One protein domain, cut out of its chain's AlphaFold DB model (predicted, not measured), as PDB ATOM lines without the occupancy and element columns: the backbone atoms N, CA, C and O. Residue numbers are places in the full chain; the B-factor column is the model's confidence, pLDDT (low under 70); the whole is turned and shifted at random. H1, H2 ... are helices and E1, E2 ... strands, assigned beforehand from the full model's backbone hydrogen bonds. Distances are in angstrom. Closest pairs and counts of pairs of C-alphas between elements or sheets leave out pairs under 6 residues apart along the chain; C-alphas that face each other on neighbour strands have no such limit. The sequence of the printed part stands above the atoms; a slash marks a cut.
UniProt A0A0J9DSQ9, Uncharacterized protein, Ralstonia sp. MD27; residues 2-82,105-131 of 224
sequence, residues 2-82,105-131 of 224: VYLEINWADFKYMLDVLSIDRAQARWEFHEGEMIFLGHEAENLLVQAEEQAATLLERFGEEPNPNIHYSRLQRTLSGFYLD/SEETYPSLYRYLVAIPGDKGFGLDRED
ATOM      1  N   VAL A   2     -11.650 -16.329 -23.143       62.66
ATOM      2  CA  VAL A   2     -10.803 -15.162 -22.889       62.66
ATOM      3  C   VAL A   2      -9.372 -15.653 -22.724       62.66
ATOM      4  O   VAL A   2      -9.113 -16.517 -21.893       62.66
ATOM      5  N   TYR A   3      -8.469 -15.140 -23.546       66.75
ATOM      6  CA  TYR A   3      -7.045 -15.425 -23.481       66.75
ATOM      7  C   TYR A   3      -6.325 -14.233 -22.859       66.75
ATOM      8  O   TYR A   3      -6.746 -13.084 -23.029       66.75
ATOM      9  N   LEU A   4      -5.252 -14.518 -22.118       65.44
ATOM     10  CA  LEU A   4      -4.387 -13.487 -21.567       65.44
ATOM     11  C   LEU A   4      -2.949 -13.703 -22.012       65.44
ATOM     12  O   LEU A   4      -2.275 -14.643 -21.592       65.44
ATOM     13  N   GLU A   5      -2.452 -12.766 -22.808       69.62
ATOM     14  CA  GLU A   5      -1.028 -12.651 -23.105       69.62
ATOM     15  C   GLU A   5      -0.451 -11.518 -22.262       69.62
ATOM     16  O   GLU A   5      -0.401 -10.357 -22.669       69.62
ATOM     17  N   ILE A   6      -0.074 -11.841 -21.026       71.69
ATOM     18  CA  ILE A   6       0.332 -10.832 -20.052       71.69
ATOM     19  C   ILE A   6       1.635 -11.235 -19.377       71.69
ATOM     20  O   ILE A   6       1.784 -12.334 -18.846       71.69
ATOM     21  N   ASN A   7       2.570 -10.288 -19.310       78.94
ATOM     22  CA  ASN A   7       3.751 -10.439 -18.478       78.94
ATOM     23  C   ASN A   7       3.360 -10.469 -16.990       78.94
ATOM     24  O   ASN A   7       2.796  -9.510 -16.470       78.94
ATOM     25  N   TRP A   8       3.740 -11.528 -16.274       78.88
ATOM     26  CA  TRP A   8       3.368 -11.711 -14.867       78.88
ATOM     27  C   TRP A   8       3.770 -10.558 -13.936       78.88
ATOM     28  O   TRP A   8       3.058 -10.252 -12.981       78.88
ATOM     29  N   ALA A   9       4.907  -9.904 -14.185       83.25
ATOM     30  CA  ALA A   9       5.323  -8.766 -13.375       83.25
ATOM     31  C   ALA A   9       4.416  -7.551 -13.608       83.25
ATOM     32  O   ALA A   9       4.148  -6.810 -12.662       83.25
ATOM     33  N   ASP A  10       3.965  -7.338 -14.846       84.31
ATOM     34  CA  ASP A  10       3.015  -6.277 -15.200       84.31
ATOM     35  C   ASP A  10       1.609  -6.602 -14.674       84.31
ATOM     36  O   ASP A  10       0.970  -5.736 -14.081       84.31
ATOM     37  N   PHE A  11       1.190  -7.868 -14.746       83.94
ATOM     38  CA  PHE A  11      -0.063  -8.331 -14.152       83.94
ATOM     39  C   PHE A  11      -0.114  -8.103 -12.639       83.94
ATOM     40  O   PHE A  11      -1.044  -7.488 -12.127       83.94
ATOM     41  N   LYS A  12       0.920  -8.543 -11.911       84.88
ATOM     42  CA  LYS A  12       1.049  -8.301 -10.465       84.88
ATOM     43  C   LYS A  12       0.984  -6.820 -10.134       84.88
ATOM     44  O   LYS A  12       0.319  -6.442  -9.179       84.88
ATOM     45  N   TYR A  13       1.662  -6.005 -10.935       88.56
ATOM     46  CA  TYR A  13       1.645  -4.563 -10.773       88.56
ATOM     47  C   TYR A  13       0.230  -3.989 -10.922       88.56
ATOM     48  O   TYR A  13      -0.165  -3.157 -10.114       88.56
ATOM     49  N   MET A  14      -0.553  -4.468 -11.895       87.94
ATOM     50  CA  MET A  14      -1.962  -4.090 -12.038       87.94
ATOM     51  C   MET A  14      -2.784  -4.465 -10.806       87.94
ATOM     52  O   MET A  14      -3.509  -3.615 -10.297       87.94
ATOM     53  N   LEU A  15      -2.646  -5.695 -10.300       88.25
ATOM     54  CA  LEU A  15      -3.360  -6.120  -9.091       88.25
ATOM     55  C   LEU A  15      -3.005  -5.241  -7.888       88.25
ATOM     56  O   LEU A  15      -3.893  -4.847  -7.142       88.25
ATOM     57  N   ASP A  16      -1.727  -4.894  -7.730       88.69
ATOM     58  CA  ASP A  16      -1.256  -4.064  -6.622       88.69
ATOM     59  C   ASP A  16      -1.782  -2.619  -6.738       88.69
ATOM     60  O   ASP A  16      -2.244  -2.053  -5.750       88.69
ATOM     61  N   VAL A  17      -1.773  -2.029  -7.944       87.81
ATOM     62  CA  VAL A  17      -2.328  -0.682  -8.196       87.81
ATOM     63  C   VAL A  17      -3.832  -0.640  -7.936       87.81
ATOM     64  O   VAL A  17      -4.327   0.313  -7.337       87.81
ATOM     65  N   LEU A  18      -4.551  -1.673  -8.370       87.81
ATOM     66  CA  LEU A  18      -5.998  -1.784  -8.212       87.81
ATOM     67  C   LEU A  18      -6.409  -2.375  -6.860       87.81
ATOM     68  O   LEU A  18      -7.594  -2.532  -6.609       87.81
ATOM     69  N   SER A  19      -5.456  -2.692  -5.978       88.19
ATOM     70  CA  SER A  19      -5.723  -3.310  -4.672       88.19
ATOM     71  C   SER A  19      -6.582  -4.589  -4.751       88.19
ATOM     72  O   SER A  19      -7.395  -4.853  -3.868       88.19
ATOM     73  N   ILE A  20      -6.395  -5.395  -5.802       85.62
ATOM     74  CA  ILE A  20      -7.120  -6.655  -6.020       85.62
ATOM     75  C   ILE A  20      -6.391  -7.801  -5.309       85.62
ATOM     76  O   ILE A  20      -5.200  -8.038  -5.535       85.62
ATOM     77  N   ASP A  21      -7.111  -8.544  -4.465       77.50
ATOM     78  CA  ASP A  21      -6.547  -9.666  -3.715       77.50
ATOM     79  C   ASP A  21      -6.266 -10.878  -4.618       77.50
ATOM     80  O   ASP A  21      -7.151 -11.461  -5.247       77.50
ATOM     81  N   ARG A  22      -5.004 -11.317  -4.616       67.19
ATOM     82  CA  ARG A  22      -4.514 -12.478  -5.370       67.19
ATOM     83  C   ARG A  22      -5.134 -13.797  -4.909       67.19
ATOM     84  O   ARG A  22      -5.134 -14.747  -5.690       67.19
ATOM     85  N   ALA A  23      -5.611 -13.875  -3.664       59.41
ATOM     86  CA  ALA A  23      -6.181 -15.087  -3.078       59.41
ATOM     87  C   ALA A  23      -7.587 -15.420  -3.607       59.41
ATOM     88  O   ALA A  23      -8.031 -16.561  -3.470       59.41
ATOM     89  N   GLN A  24      -8.282 -14.455  -4.217       54.28
ATOM     90  CA  GLN A  24      -9.641 -14.652  -4.730       54.28
ATOM     91  C   GLN A  24      -9.695 -15.312  -6.107       54.28
ATOM     92  O   GLN A  24     -10.765 -15.736  -6.541       54.28
ATOM     93  N   ALA A  25      -8.560 -15.442  -6.783       55.59
ATOM     94  CA  ALA A  25      -8.510 -15.992  -8.120       55.59
ATOM     95  C   ALA A  25      -7.678 -17.274  -8.138       55.59
ATOM     96  O   ALA A  25      -6.568 -17.356  -7.610       55.59
ATOM     97  N   ARG A  26      -8.280 -18.322  -8.695       53.91
ATOM     98  CA  ARG A  26      -7.599 -19.579  -8.970       53.91
ATOM     99  C   ARG A  26      -6.927 -19.386 -10.321       53.91
ATOM    100  O   ARG A  26      -7.580 -19.000 -11.276       53.91
ATOM    101  N   TRP A  27      -5.613 -19.561 -10.376       59.50
ATOM    102  CA  TRP A  27      -4.846 -19.321 -11.595       59.50
ATOM    103  C   TRP A  27      -4.121 -20.608 -11.980       59.50
ATOM    104  O   TRP A  27      -3.364 -21.150 -11.170       59.50
ATOM    105  N   GLU A  28      -4.319 -21.086 -13.206       46.09
ATOM    106  CA  GLU A  28      -3.517 -22.167 -13.780       46.09
ATOM    107  C   GLU A  28      -2.419 -21.562 -14.666       46.09
ATOM    108  O   GLU A  28      -2.677 -20.751 -15.555       46.09
ATOM    109  N   PHE A  29      -1.160 -21.902 -14.375       47.06
ATOM    110  CA  PHE A  29       0.013 -21.349 -15.056       47.06
ATOM    111  C   PHE A  29       0.563 -22.350 -16.070       47.06
ATOM    112  O   PHE A  29       0.934 -23.463 -15.692       47.06
ATOM    113  N   HIS A  30       0.726 -21.922 -17.323       42.47
ATOM    114  CA  HIS A  30       1.380 -22.721 -18.356       42.47
ATOM    115  C   HIS A  30       2.450 -21.896 -19.085       42.47
ATOM    116  O   HIS A  30       2.156 -20.933 -19.773       42.47
ATOM    117  N   GLU A  31       3.722 -22.272 -18.908       41.16
ATOM    118  CA  GLU A  31       4.859 -21.810 -19.731       41.16
ATOM    119  C   GLU A  31       5.024 -20.280 -19.912       41.16
ATOM    120  O   GLU A  31       5.551 -19.818 -20.916       41.16
ATOM    121  N   GLY A  32       4.646 -19.472 -18.914       45.62
ATOM    122  CA  GLY A  32       4.810 -18.009 -18.961       45.62
ATOM    123  C   GLY A  32       3.657 -17.255 -19.631       45.62
ATOM    124  O   GLY A  32       3.674 -16.025 -19.632       45.62
ATOM    125  N   GLU A  33       2.644 -17.978 -20.107       45.09
ATOM    126  CA  GLU A  33       1.343 -17.466 -20.535       45.09
ATOM    127  C   GLU A  33       0.290 -17.864 -19.477       45.09
ATOM    128  O   GLU A  33       0.305 -18.967 -18.922       45.09
ATOM    129  N   MET A  34      -0.609 -16.944 -19.120       51.94
ATOM    130  CA  MET A  34      -1.729 -17.252 -18.226       51.94
ATOM    131  C   MET A  34      -2.957 -17.526 -19.081       51.94
ATOM    132  O   MET A  34      -3.585 -16.607 -19.594       51.94
ATOM    133  N   ILE A  35      -3.323 -18.796 -19.232       51.31
ATOM    134  CA  ILE A  35      -4.576 -19.150 -19.893       51.31
ATOM    135  C   ILE A  35      -5.663 -19.148 -18.828       51.31
ATOM    136  O   ILE A  35      -5.640 -19.961 -17.909       51.31
ATOM    137  N   PHE A  36      -6.621 -18.236 -18.951       54.97
ATOM    138  CA  PHE A  36      -7.787 -18.227 -18.083       54.97
ATOM    139  C   PHE A  36      -8.936 -19.003 -18.704       54.97
ATOM    140  O   PHE A  36      -9.270 -18.845 -19.879       54.97
ATOM    141  N   LEU A  37      -9.628 -19.776 -17.875       55.00
ATOM    142  CA  LEU A  37     -10.890 -20.389 -18.255       55.00
ATOM    143  C   LEU A  37     -12.032 -19.390 -18.008       55.00
ATOM    144  O   LEU A  37     -12.725 -19.440 -17.000       55.00
ATOM    145  N   GLY A  38     -12.215 -18.468 -18.960       59.91
ATOM    146  CA  GLY A  38     -13.417 -17.636 -19.139       59.91
ATOM    147  C   GLY A  38     -13.821 -16.776 -17.935       59.91
ATOM    148  O   GLY A  38     -13.417 -15.620 -17.836       59.91
ATOM    149  N   HIS A  39     -14.624 -17.334 -17.031       65.56
ATOM    150  CA  HIS A  39     -15.285 -16.597 -15.951       65.56
ATOM    151  C   HIS A  39     -14.319 -15.920 -14.971       65.56
ATOM    152  O   HIS A  39     -14.630 -14.865 -14.430       65.56
ATOM    153  N   GLU A  40     -13.135 -16.487 -14.742       71.94
ATOM    154  CA  GLU A  40     -12.155 -15.910 -13.810       71.94
ATOM    155  C   GLU A  40     -11.526 -14.619 -14.351       71.94
ATOM    156  O   GLU A  40     -11.293 -13.681 -13.589       71.94
ATOM    157  N   ALA A  41     -11.296 -14.541 -15.666       73.62
ATOM    158  CA  ALA A  41     -10.763 -13.340 -16.309       73.62
ATOM    159  C   ALA A  41     -11.811 -12.227 -16.338       73.62
ATOM    160  O   ALA A  41     -11.499 -11.074 -16.055       73.62
ATOM    161  N   GLU A  42     -13.060 -12.586 -16.641       77.38
ATOM    162  CA  GLU A  42     -14.188 -11.655 -16.633       77.38
ATOM    163  C   GLU A  42     -14.421 -11.082 -15.230       77.38
ATOM    164  O   GLU A  42     -14.494  -9.864 -15.076       77.38
ATOM    165  N   ASN A  43     -14.444 -11.928 -14.194       80.38
ATOM    166  CA  ASN A  43     -14.591 -11.486 -12.803       80.38
ATOM    167  C   ASN A  43     -13.465 -10.537 -12.379       80.38
ATOM    168  O   ASN A  43     -13.718  -9.544 -11.699       80.38
ATOM    169  N   LEU A  44     -12.228 -10.822 -12.792       83.00
ATOM    170  CA  LEU A  44     -11.099  -9.939 -12.527       83.00
ATOM    171  C   LEU A  44     -11.276  -8.576 -13.201       83.00
ATOM    172  O   LEU A  44     -11.022  -7.558 -12.565       83.00
ATOM    173  N   LEU A  45     -11.690  -8.546 -14.470       86.19
ATOM    174  CA  LEU A  45     -11.908  -7.293 -15.191       86.19
ATOM    175  C   LEU A  45     -13.047  -6.472 -14.576       86.19
ATOM    176  O   LEU A  45     -12.928  -5.256 -14.489       86.19
ATOM    177  N   VAL A  46     -14.104  -7.123 -14.080       88.38
ATOM    178  CA  VAL A  46     -15.180  -6.457 -13.325       88.38
ATOM    179  C   VAL A  46     -14.642  -5.833 -12.037       88.38
ATOM    180  O   VAL A  46     -14.877  -4.655 -11.790       88.38
ATOM    181  N   GLN A  47     -13.856  -6.570 -11.247       88.38
ATOM    182  CA  GLN A  47     -13.231  -6.002 -10.045       88.38
ATOM    183  C   GLN A  47     -12.287  -4.848 -10.396       88.38
ATOM    184  O   GLN A  47     -12.276  -3.816  -9.733       88.38
ATOM    185  N   ALA A  48     -11.499  -5.005 -11.456       89.06
ATOM    186  CA  ALA A  48     -10.580  -3.985 -11.929       89.06
ATOM    187  C   ALA A  48     -11.314  -2.706 -12.367       89.06
ATOM    188  O   ALA A  48     -10.840  -1.612 -12.067       89.06
ATOM    189  N   GLU A  49     -12.482  -2.833 -12.995       91.25
ATOM    190  CA  GLU A  49     -13.381  -1.727 -13.344       91.25
ATOM    191  C   GLU A  49     -13.919  -0.991 -12.122       91.25
ATOM    192  O   GLU A  49     -13.823   0.232 -12.065       91.25
ATOM    193  N   GLU A  50     -14.401  -1.709 -11.110       91.38
ATOM    194  CA  GLU A  50     -14.878  -1.106  -9.859       91.38
ATOM    195  C   GLU A  50     -13.763  -0.334  -9.131       91.38
ATOM    196  O   GLU A  50     -13.964   0.777  -8.624       91.38
ATOM    197  N   GLN A  51     -12.553  -0.897  -9.107       90.19
ATOM    198  CA  GLN A  51     -11.397  -0.253  -8.485       90.19
ATOM    199  C   GLN A  51     -10.915   0.950  -9.301       90.19
ATOM    200  O   GLN A  51     -10.614   2.000  -8.732       90.19
ATOM    201  N   ALA A  52     -10.905   0.850 -10.632       88.25
ATOM    202  CA  ALA A  52     -10.593   1.975 -11.504       88.25
ATOM    203  C   ALA A  52     -11.615   3.111 -11.363       88.25
ATOM    204  O   ALA A  52     -11.209   4.268 -11.302       88.25
ATOM    205  N   ALA A  53     -12.908   2.798 -11.228       89.62
ATOM    206  CA  ALA A  53     -13.953   3.786 -10.958       89.62
ATOM    207  C   ALA A  53     -13.706   4.516  -9.630       89.62
ATOM    208  O   ALA A  53     -13.738   5.742  -9.582       89.62
ATOM    209  N   THR A  54     -13.350   3.779  -8.573       89.44
ATOM    210  CA  THR A  54     -13.011   4.363  -7.263       89.44
ATOM    211  C   THR A  54     -11.803   5.302  -7.352       89.44
ATOM    212  O   THR A  54     -11.770   6.366  -6.730       89.44
ATOM    213  N   LEU A  55     -10.783   4.920  -8.125       84.12
ATOM    214  CA  LEU A  55      -9.607   5.758  -8.345       84.12
ATOM    215  C   LEU A  55      -9.952   7.007  -9.168       84.12
ATOM    216  O   LEU A  55      -9.510   8.096  -8.807       84.12
ATOM    217  N   LEU A  56     -10.774   6.863 -10.208       82.81
ATOM    218  CA  LEU A  56     -11.246   7.964 -11.046       82.81
ATOM    219  C   LEU A  56     -12.087   8.968 -10.242       82.81
ATOM    220  O   LEU A  56     -11.883  10.170 -10.363       82.81
ATOM    221  N   GLU A  57     -12.980   8.506  -9.365       86.12
ATOM    222  CA  GLU A  57     -13.742   9.380  -8.461       86.12
ATOM    223  C   GLU A  57     -12.834  10.125  -7.478       86.12
ATOM    224  O   GLU A  57     -13.050  11.300  -7.177       86.12
ATOM    225  N   ARG A  58     -11.804   9.444  -6.965       83.38
ATOM    226  CA  ARG A  58     -10.906   9.999  -5.950       83.38
ATOM    227  C   ARG A  58      -9.897  10.996  -6.514       83.38
ATOM    228  O   ARG A  58      -9.556  11.957  -5.825       83.38
ATOM    229  N   PHE A  59      -9.364  10.728  -7.701       79.19
ATOM    230  CA  PHE A  59      -8.230  11.461  -8.269       79.19
ATOM    231  C   PHE A  59      -8.577  12.230  -9.549       79.19
ATOM    232  O   PHE A  59      -7.773  13.045  -9.995       79.19
ATOM    233  N   GLY A  60      -9.770  12.029 -10.114       76.31
ATOM    234  CA  GLY A  60     -10.118  12.542 -11.434       76.31
ATOM    235  C   GLY A  60      -9.314  11.853 -12.538       76.31
ATOM    236  O   GLY A  60      -8.778  10.762 -12.355       76.31
ATOM    237  N   GLU A  61      -9.217  12.505 -13.693       71.88
ATOM    238  CA  GLU A  61      -8.450  12.016 -14.853       71.88
ATOM    239  C   GLU A  61      -6.954  12.374 -14.785       71.88
ATOM    240  O   GLU A  61      -6.204  12.118 -15.727       71.88
ATOM    241  N   GLU A  62      -6.503  12.975 -13.681       70.88
ATOM    242  CA  GLU A  62      -5.116  13.406 -13.526       70.88
ATOM    243  C   GLU A  62      -4.179  12.199 -13.322       70.88
ATOM    244  O   GLU A  62      -4.433  11.351 -12.455       70.88
ATOM    245  N   PRO A  63      -3.060  12.109 -14.067       68.56
ATOM    246  CA  PRO A  63      -2.116  11.014 -13.913       68.56
ATOM    247  C   PRO A  63      -1.502  10.980 -12.508       68.56
ATOM    248  O   PRO A  63      -0.880  11.936 -12.043       68.56
ATOM    249  N   ASN A  64      -1.584   9.825 -11.849       74.88
ATOM    250  CA  ASN A  64      -0.862   9.577 -10.609       74.88
ATOM    251  C   ASN A  64       0.607   9.241 -10.929       74.88
ATOM    252  O   ASN A  64       0.869   8.204 -11.542       74.88
ATOM    253  N   PRO A  65       1.590  10.042 -10.475       74.94
ATOM    254  CA  PRO A  65       3.001   9.836 -10.813       74.94
ATOM    255  C   PRO A  65       3.592   8.539 -10.241       74.94
ATOM    256  O   PRO A  65       4.652   8.099 -10.679       74.94
ATOM    257  N   ASN A  66       2.920   7.909  -9.273       80.06
ATOM    258  CA  ASN A  66       3.325   6.613  -8.724       80.06
ATOM    259  C   ASN A  66       2.799   5.429  -9.554       80.06
ATOM    260  O   ASN A  66       3.124   4.275  -9.259       80.06
ATOM    261  N   ILE A  67       1.980   5.700 -10.575       81.25
ATOM    262  CA  ILE A  67       1.417   4.692 -11.462       81.25
ATOM    263  C   ILE A  67       2.194   4.650 -12.785       81.25
ATOM    264  O   ILE A  67       2.299   5.618 -13.531       81.25
ATOM    265  N   HIS A  68       2.715   3.471 -13.114       82.88
ATOM    266  CA  HIS A  68       3.338   3.150 -14.387       82.88
ATOM    267  C   HIS A  68       2.270   2.699 -15.381       82.88
ATOM    268  O   HIS A  68       2.121   1.507 -15.665       82.88
ATOM    269  N   TYR A  69       1.536   3.660 -15.929       77.31
ATOM    270  CA  TYR A  69       0.408   3.399 -16.822       77.31
ATOM    271  C   TYR A  69       0.762   2.567 -18.055       77.31
ATOM    272  O   TYR A  69      -0.015   1.705 -18.441       77.31
ATOM    273  N   SER A  70       1.978   2.687 -18.591       76.31
ATOM    274  CA  SER A  70       2.434   1.836 -19.699       76.31
ATOM    275  C   SER A  70       2.448   0.338 -19.361       76.31
ATOM    276  O   SER A  70       2.216  -0.497 -20.233       76.31
ATOM    277  N   ARG A  71       2.686  -0.035 -18.097       82.69
ATOM    278  CA  ARG A  71       2.614  -1.435 -17.638       82.69
ATOM    279  C   ARG A  71       1.166  -1.908 -17.543       82.69
ATOM    280  O   ARG A  71       0.870  -3.046 -17.900       82.69
ATOM    281  N   LEU A  72       0.274  -1.026 -17.095       80.31
ATOM    282  CA  LEU A  72      -1.160  -1.298 -17.000       80.31
ATOM    283  C   LEU A  72      -1.778  -1.434 -18.387       80.31
ATOM    284  O   LEU A  72      -2.451  -2.417 -18.646       80.31
ATOM    285  N   GLN A  73      -1.448  -0.537 -19.313       77.44
ATOM    286  CA  GLN A  73      -1.854  -0.616 -20.714       77.44
ATOM    287  C   GLN A  73      -1.408  -1.926 -21.362       77.44
ATOM    288  O   GLN A  73      -2.229  -2.602 -21.974       77.44
ATOM    289  N   ARG A  74      -0.138  -2.333 -21.192       76.19
ATOM    290  CA  ARG A  74       0.335  -3.641 -21.686       76.19
ATOM    291  C   ARG A  74      -0.461  -4.801 -21.096       76.19
ATOM    292  O   ARG A  74      -0.790  -5.732 -21.816       76.19
ATOM    293  N   THR A  75      -0.771  -4.727 -19.805       80.44
ATOM    294  CA  THR A  75      -1.545  -5.752 -19.096       80.44
ATOM    295  C   THR A  75      -2.977  -5.827 -19.617       80.44
ATOM    296  O   THR A  75      -3.415  -6.890 -20.032       80.44
ATOM    297  N   LEU A  76      -3.684  -4.697 -19.658       80.81
ATOM    298  CA  LEU A  76      -5.077  -4.596 -20.096       80.81
ATOM    299  C   LEU A  76      -5.233  -4.944 -21.582       80.81
ATOM    300  O   LEU A  76      -6.168  -5.645 -21.952       80.81
ATOM    301  N   SER A  77      -4.271  -4.552 -22.421       76.12
ATOM    302  CA  SER A  77      -4.225  -4.962 -23.832       76.12
ATOM    303  C   SER A  77      -3.980  -6.465 -23.992       76.12
ATOM    304  O   SER A  77      -4.331  -7.041 -25.013       76.12
ATOM    305  N   GLY A  78      -3.398  -7.129 -22.994       76.81
ATOM    306  CA  GLY A  78      -3.212  -8.574 -23.019       76.81
ATOM    307  C   GLY A  78      -4.505  -9.366 -22.832       76.81
ATOM    308  O   GLY A  78      -4.494 -10.560 -23.104       76.81
ATOM    309  N   PHE A  79      -5.612  -8.737 -22.415       79.25
ATOM    310  CA  PHE A  79      -6.924  -9.383 -22.348       79.25
ATOM    311  C   PHE A  79      -7.618  -9.320 -23.701       79.25
ATOM    312  O   PHE A  79      -8.026  -8.249 -24.165       79.25
ATOM    313  N   TYR A  80      -7.810 -10.479 -24.320       78.19
ATOM    314  CA  TYR A  80      -8.520 -10.563 -25.585       78.19
ATOM    315  C   TYR A  80      -9.320 -11.853 -25.721       78.19
ATOM    316  O   TYR A  80      -9.028 -12.891 -25.128       78.19
ATOM    317  N   LEU A  81     -10.350 -11.795 -26.550       78.00
ATOM    318  CA  LEU A  81     -11.013 -12.964 -27.091       78.00
ATOM    319  C   LEU A  81     -10.220 -13.418 -28.321       78.00
ATOM    320  O   LEU A  81     -10.012 -12.620 -29.227       78.00
ATOM    321  N   ASP A  82      -9.789 -14.679 -28.365       79.25
ATOM    322  CA  ASP A  82      -9.204 -15.304 -29.562       79.25
ATOM    323  C   ASP A  82     -10.096 -16.475 -29.981       79.25
ATOM    324  O   ASP A  82     -10.471 -17.328 -29.167       79.25
ATOM    325  N   SER A 105     -12.330  -2.104 -23.454       78.00
ATOM    326  CA  SER A 105     -12.685  -0.991 -24.339       78.00
ATOM    327  C   SER A 105     -13.459   0.085 -23.576       78.00
ATOM    328  O   SER A 105     -13.902  -0.154 -22.450       78.00
ATOM    329  N   GLU A 106     -13.663   1.253 -24.193       79.38
ATOM    330  CA  GLU A 106     -14.518   2.298 -23.612       79.38
ATOM    331  C   GLU A 106     -15.966   1.822 -23.408       79.38
ATOM    332  O   GLU A 106     -16.633   2.273 -22.483       79.38
ATOM    333  N   GLU A 107     -16.455   0.901 -24.242       81.44
ATOM    334  CA  GLU A 107     -17.832   0.402 -24.164       81.44
ATOM    335  C   GLU A 107     -18.008  -0.660 -23.072       81.44
ATOM    336  O   GLU A 107     -19.026  -0.682 -22.384       81.44
ATOM    337  N   THR A 108     -17.021  -1.544 -22.911       84.44
ATOM    338  CA  THR A 108     -17.106  -2.702 -22.008       84.44
ATOM    339  C   THR A 108     -16.609  -2.404 -20.597       84.44
ATOM    340  O   THR A 108     -17.194  -2.897 -19.636       84.44
ATOM    341  N   TYR A 109     -15.553  -1.599 -20.463       86.88
ATOM    342  CA  TYR A 109     -14.906  -1.268 -19.190       86.88
ATOM    343  C   TYR A 109     -14.482   0.213 -19.184       86.88
ATOM    344  O   TYR A 109     -13.292   0.533 -19.304       86.88
ATOM    345  N   PRO A 110     -15.458   1.140 -19.130       85.81
ATOM    346  CA  PRO A 110     -15.227   2.566 -19.345       85.81
ATOM    347  C   PRO A 110     -14.263   3.187 -18.334       85.81
ATOM    348  O   PRO A 110     -13.477   4.055 -18.712       85.81
ATOM    349  N   SER A 111     -14.289   2.773 -17.068       87.06
ATOM    350  CA  SER A 111     -13.441   3.347 -16.018       87.06
ATOM    351  C   SER A 111     -12.002   2.872 -16.159       87.06
ATOM    352  O   SER A 111     -11.088   3.691 -16.100       87.06
ATOM    353  N   LEU A 112     -11.783   1.580 -16.432       84.56
ATOM    354  CA  LEU A 112     -10.466   1.042 -16.784       84.56
ATOM    355  C   LEU A 112      -9.905   1.739 -18.015       84.56
ATOM    356  O   LEU A 112      -8.750   2.171 -18.009       84.56
ATOM    357  N   TYR A 113     -10.725   1.874 -19.056       78.56
ATOM    358  CA  TYR A 113     -10.322   2.525 -20.289       78.56
ATOM    359  C   TYR A 113      -9.947   3.992 -20.040       78.56
ATOM    360  O   TYR A 113      -8.851   4.424 -20.385       78.56
ATOM    361  N   ARG A 114     -10.806   4.761 -19.372       77.19
ATOM    362  CA  ARG A 114     -10.583   6.197 -19.148       77.19
ATOM    363  C   ARG A 114      -9.437   6.480 -18.187       77.19
ATOM    364  O   ARG A 114      -8.592   7.312 -18.491       77.19
ATOM    365  N   TYR A 115      -9.371   5.774 -17.061       73.25
ATOM    366  CA  TYR A 115      -8.410   6.082 -16.002       73.25
ATOM    367  C   TYR A 115      -7.024   5.458 -16.232       73.25
ATOM    368  O   TYR A 115      -6.012   6.051 -15.859       73.25
ATOM    369  N   LEU A 116      -6.945   4.262 -16.828       71.69
ATOM    370  CA  LEU A 116      -5.678   3.526 -16.963       71.69
ATOM    371  C   LEU A 116      -5.156   3.427 -18.397       71.69
ATOM    372  O   LEU A 116      -3.966   3.161 -18.576       71.69
ATOM    373  N   VAL A 117      -6.014   3.617 -19.405       63.19
ATOM    374  CA  VAL A 117      -5.647   3.465 -20.823       63.19
ATOM    375  C   VAL A 117      -5.572   4.817 -21.543       63.19
ATOM    376  O   VAL A 117      -4.593   5.062 -22.251       63.19
ATOM    377  N   ALA A 118      -6.537   5.713 -21.332       59.00
ATOM    378  CA  ALA A 118      -6.737   6.940 -22.108       59.00
ATOM    379  C   ALA A 118      -6.377   8.230 -21.344       59.00
ATOM    380  O   ALA A 118      -7.133   9.198 -21.366       59.00
ATOM    381  N   ILE A 119      -5.224   8.267 -20.673       55.72
ATOM    382  CA  ILE A 119      -4.845   9.419 -19.839       55.72
ATOM    383  C   ILE A 119      -4.541  10.645 -20.708       55.72
ATOM    384  O   ILE A 119      -3.632  10.585 -21.549       55.72
ATOM    385  N   PRO A 120      -5.240  11.773 -20.502       44.09
ATOM    386  CA  PRO A 120      -4.930  13.021 -21.177       44.09
ATOM    387  C   PRO A 120      -3.656  13.649 -20.598       44.09
ATOM    388  O   PRO A 120      -3.437  13.647 -19.392       44.09
ATOM    389  N   GLY A 121      -2.845  14.274 -21.454       45.25
ATOM    390  CA  GLY A 121      -1.873  15.281 -21.004       45.25
ATOM    391  C   GLY A 121      -0.399  14.960 -21.212       45.25
ATOM    392  O   GLY A 121       0.425  15.847 -21.003       45.25
ATOM    393  N   ASP A 122      -0.046  13.774 -21.706       40.19
ATOM    394  CA  ASP A 122       1.360  13.448 -21.923       40.19
ATOM    395  C   ASP A 122       1.586  12.877 -23.327       40.19
ATOM    396  O   ASP A 122       0.959  11.896 -23.741       40.19
ATOM    397  N   LYS A 123       2.454  13.549 -24.097       40.31
ATOM    398  CA  LYS A 123       2.796  13.212 -25.489       40.31
ATOM    399  C   LYS A 123       3.573  11.893 -25.511       40.31
ATOM    400  O   LYS A 123       4.791  11.886 -25.662       40.31
ATOM    401  N   GLY A 124       2.866  10.784 -25.333       40.66
ATOM    402  CA  GLY A 124       3.434   9.439 -25.299       40.66
ATOM    403  C   GLY A 124       2.812   8.480 -24.285       40.66
ATOM    404  O   GLY A 124       3.254   7.333 -24.254       40.66
ATOM    405  N   PHE A 125       1.830   8.902 -23.478       39.97
ATOM    406  CA  PHE A 125       1.243   8.038 -22.436       39.97
ATOM    407  C   PHE A 125      -0.282   7.873 -22.510       39.97
ATOM    408  O   PHE A 125      -0.810   6.962 -21.875       39.97
ATOM    409  N   GLY A 126      -0.977   8.659 -23.335       39.84
ATOM    410  CA  GLY A 126      -2.325   8.325 -23.795       39.84
ATOM    411  C   GLY A 126      -2.245   7.463 -25.055       39.84
ATOM    412  O   GLY A 126      -1.560   7.837 -26.009       39.84
ATOM    413  N   LEU A 127      -2.919   6.310 -25.073       39.62
ATOM    414  CA  LEU A 127      -3.215   5.631 -26.334       39.62
ATOM    415  C   LEU A 127      -4.169   6.546 -27.109       39.62
ATOM    416  O   LEU A 127      -5.308   6.742 -26.693       39.62
ATOM    417  N   ASP A 128      -3.675   7.142 -28.194       42.34
ATOM    418  CA  ASP A 128      -4.438   7.868 -29.217       42.34
ATOM    419  C   ASP A 128      -5.590   6.995 -29.736       42.34
ATOM    420  O   ASP A 128      -5.436   6.424 -30.806       42.34
ATOM    421  N   ARG A 129      -6.705   6.836 -28.994       40.66
ATOM    422  CA  ARG A 129      -7.909   6.052 -29.366       40.66
ATOM    423  C   ARG A 129      -7.574   4.906 -30.337       40.66
ATOM    424  O   ARG A 129      -8.147   4.831 -31.425       40.66
ATOM    425  N   GLU A 130      -6.537   4.128 -30.007       35.75
ATOM    426  CA  GLU A 130      -5.809   3.366 -31.024       35.75
ATOM    427  C   GLU A 130      -6.617   2.098 -31.230       35.75
ATOM    428  O   GLU A 130      -6.539   1.172 -30.433       35.75
ATOM    429  N   ASP A 131      -7.500   2.175 -32.224       42.50
ATOM    430  CA  ASP A 131      -8.390   1.150 -32.755       42.50
ATOM    431  C   ASP A 131      -8.049  -0.256 -32.234       42.50
ATOM    432  O   ASP A 131      -7.159  -0.945 -32.741       42.50
TER     433      ASP A 131
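AT A GLANCE: This is residues 2 to 82 and 105 to 131 of the 224 residues of an uncharacterized protein of Ralstonia sp. MD27 (UniProt A0A0J9DSQ9). A long helix, H2, starts near the small sheet E1 E2; H4 crosses its later half, and H3 packs on H4 and H1. The printed part has 108 residues, with four named helices and two antiparallel strands, ordered E1 H1 H2 H3 E2 H4: mostly helix. It is compact, radius of gyration of the C-alphas 13.4 A, spans 38 by 27 by 25 A.

HOW THE PARTS SIT: Between E1, residues 2 to 4, and E2, residues 79 to 82, N 3 and O 80 are within hydrogen-bond range, 2.8 A. H2, residues 39 to 59, touches H4, residues 110 to 117, with 48 to 56 alone, closest C-alphas 53 and 111, 5.1 A. H3, residues 69 to 77, touches H1, residues 8 to 17, closest C-alphas 71 and 10, 5.4 A. Every helix O i to N i+4 pair is within range.

IN THESE COORDINATES: H2, 29.9 A long, begins at C-alpha 39, (-15.285, -16.597, -15.951); H4 ends at C-alpha 117, (-5.647, 3.465, -20.823).

THE WHOLE: Residues 83 to 104 are cut out, C-alphas 82 and 105 being 15.6 A apart. H1 to H2 is a long link. Residues 22 to 39 and 117 to 131 are among those under pLDDT 70.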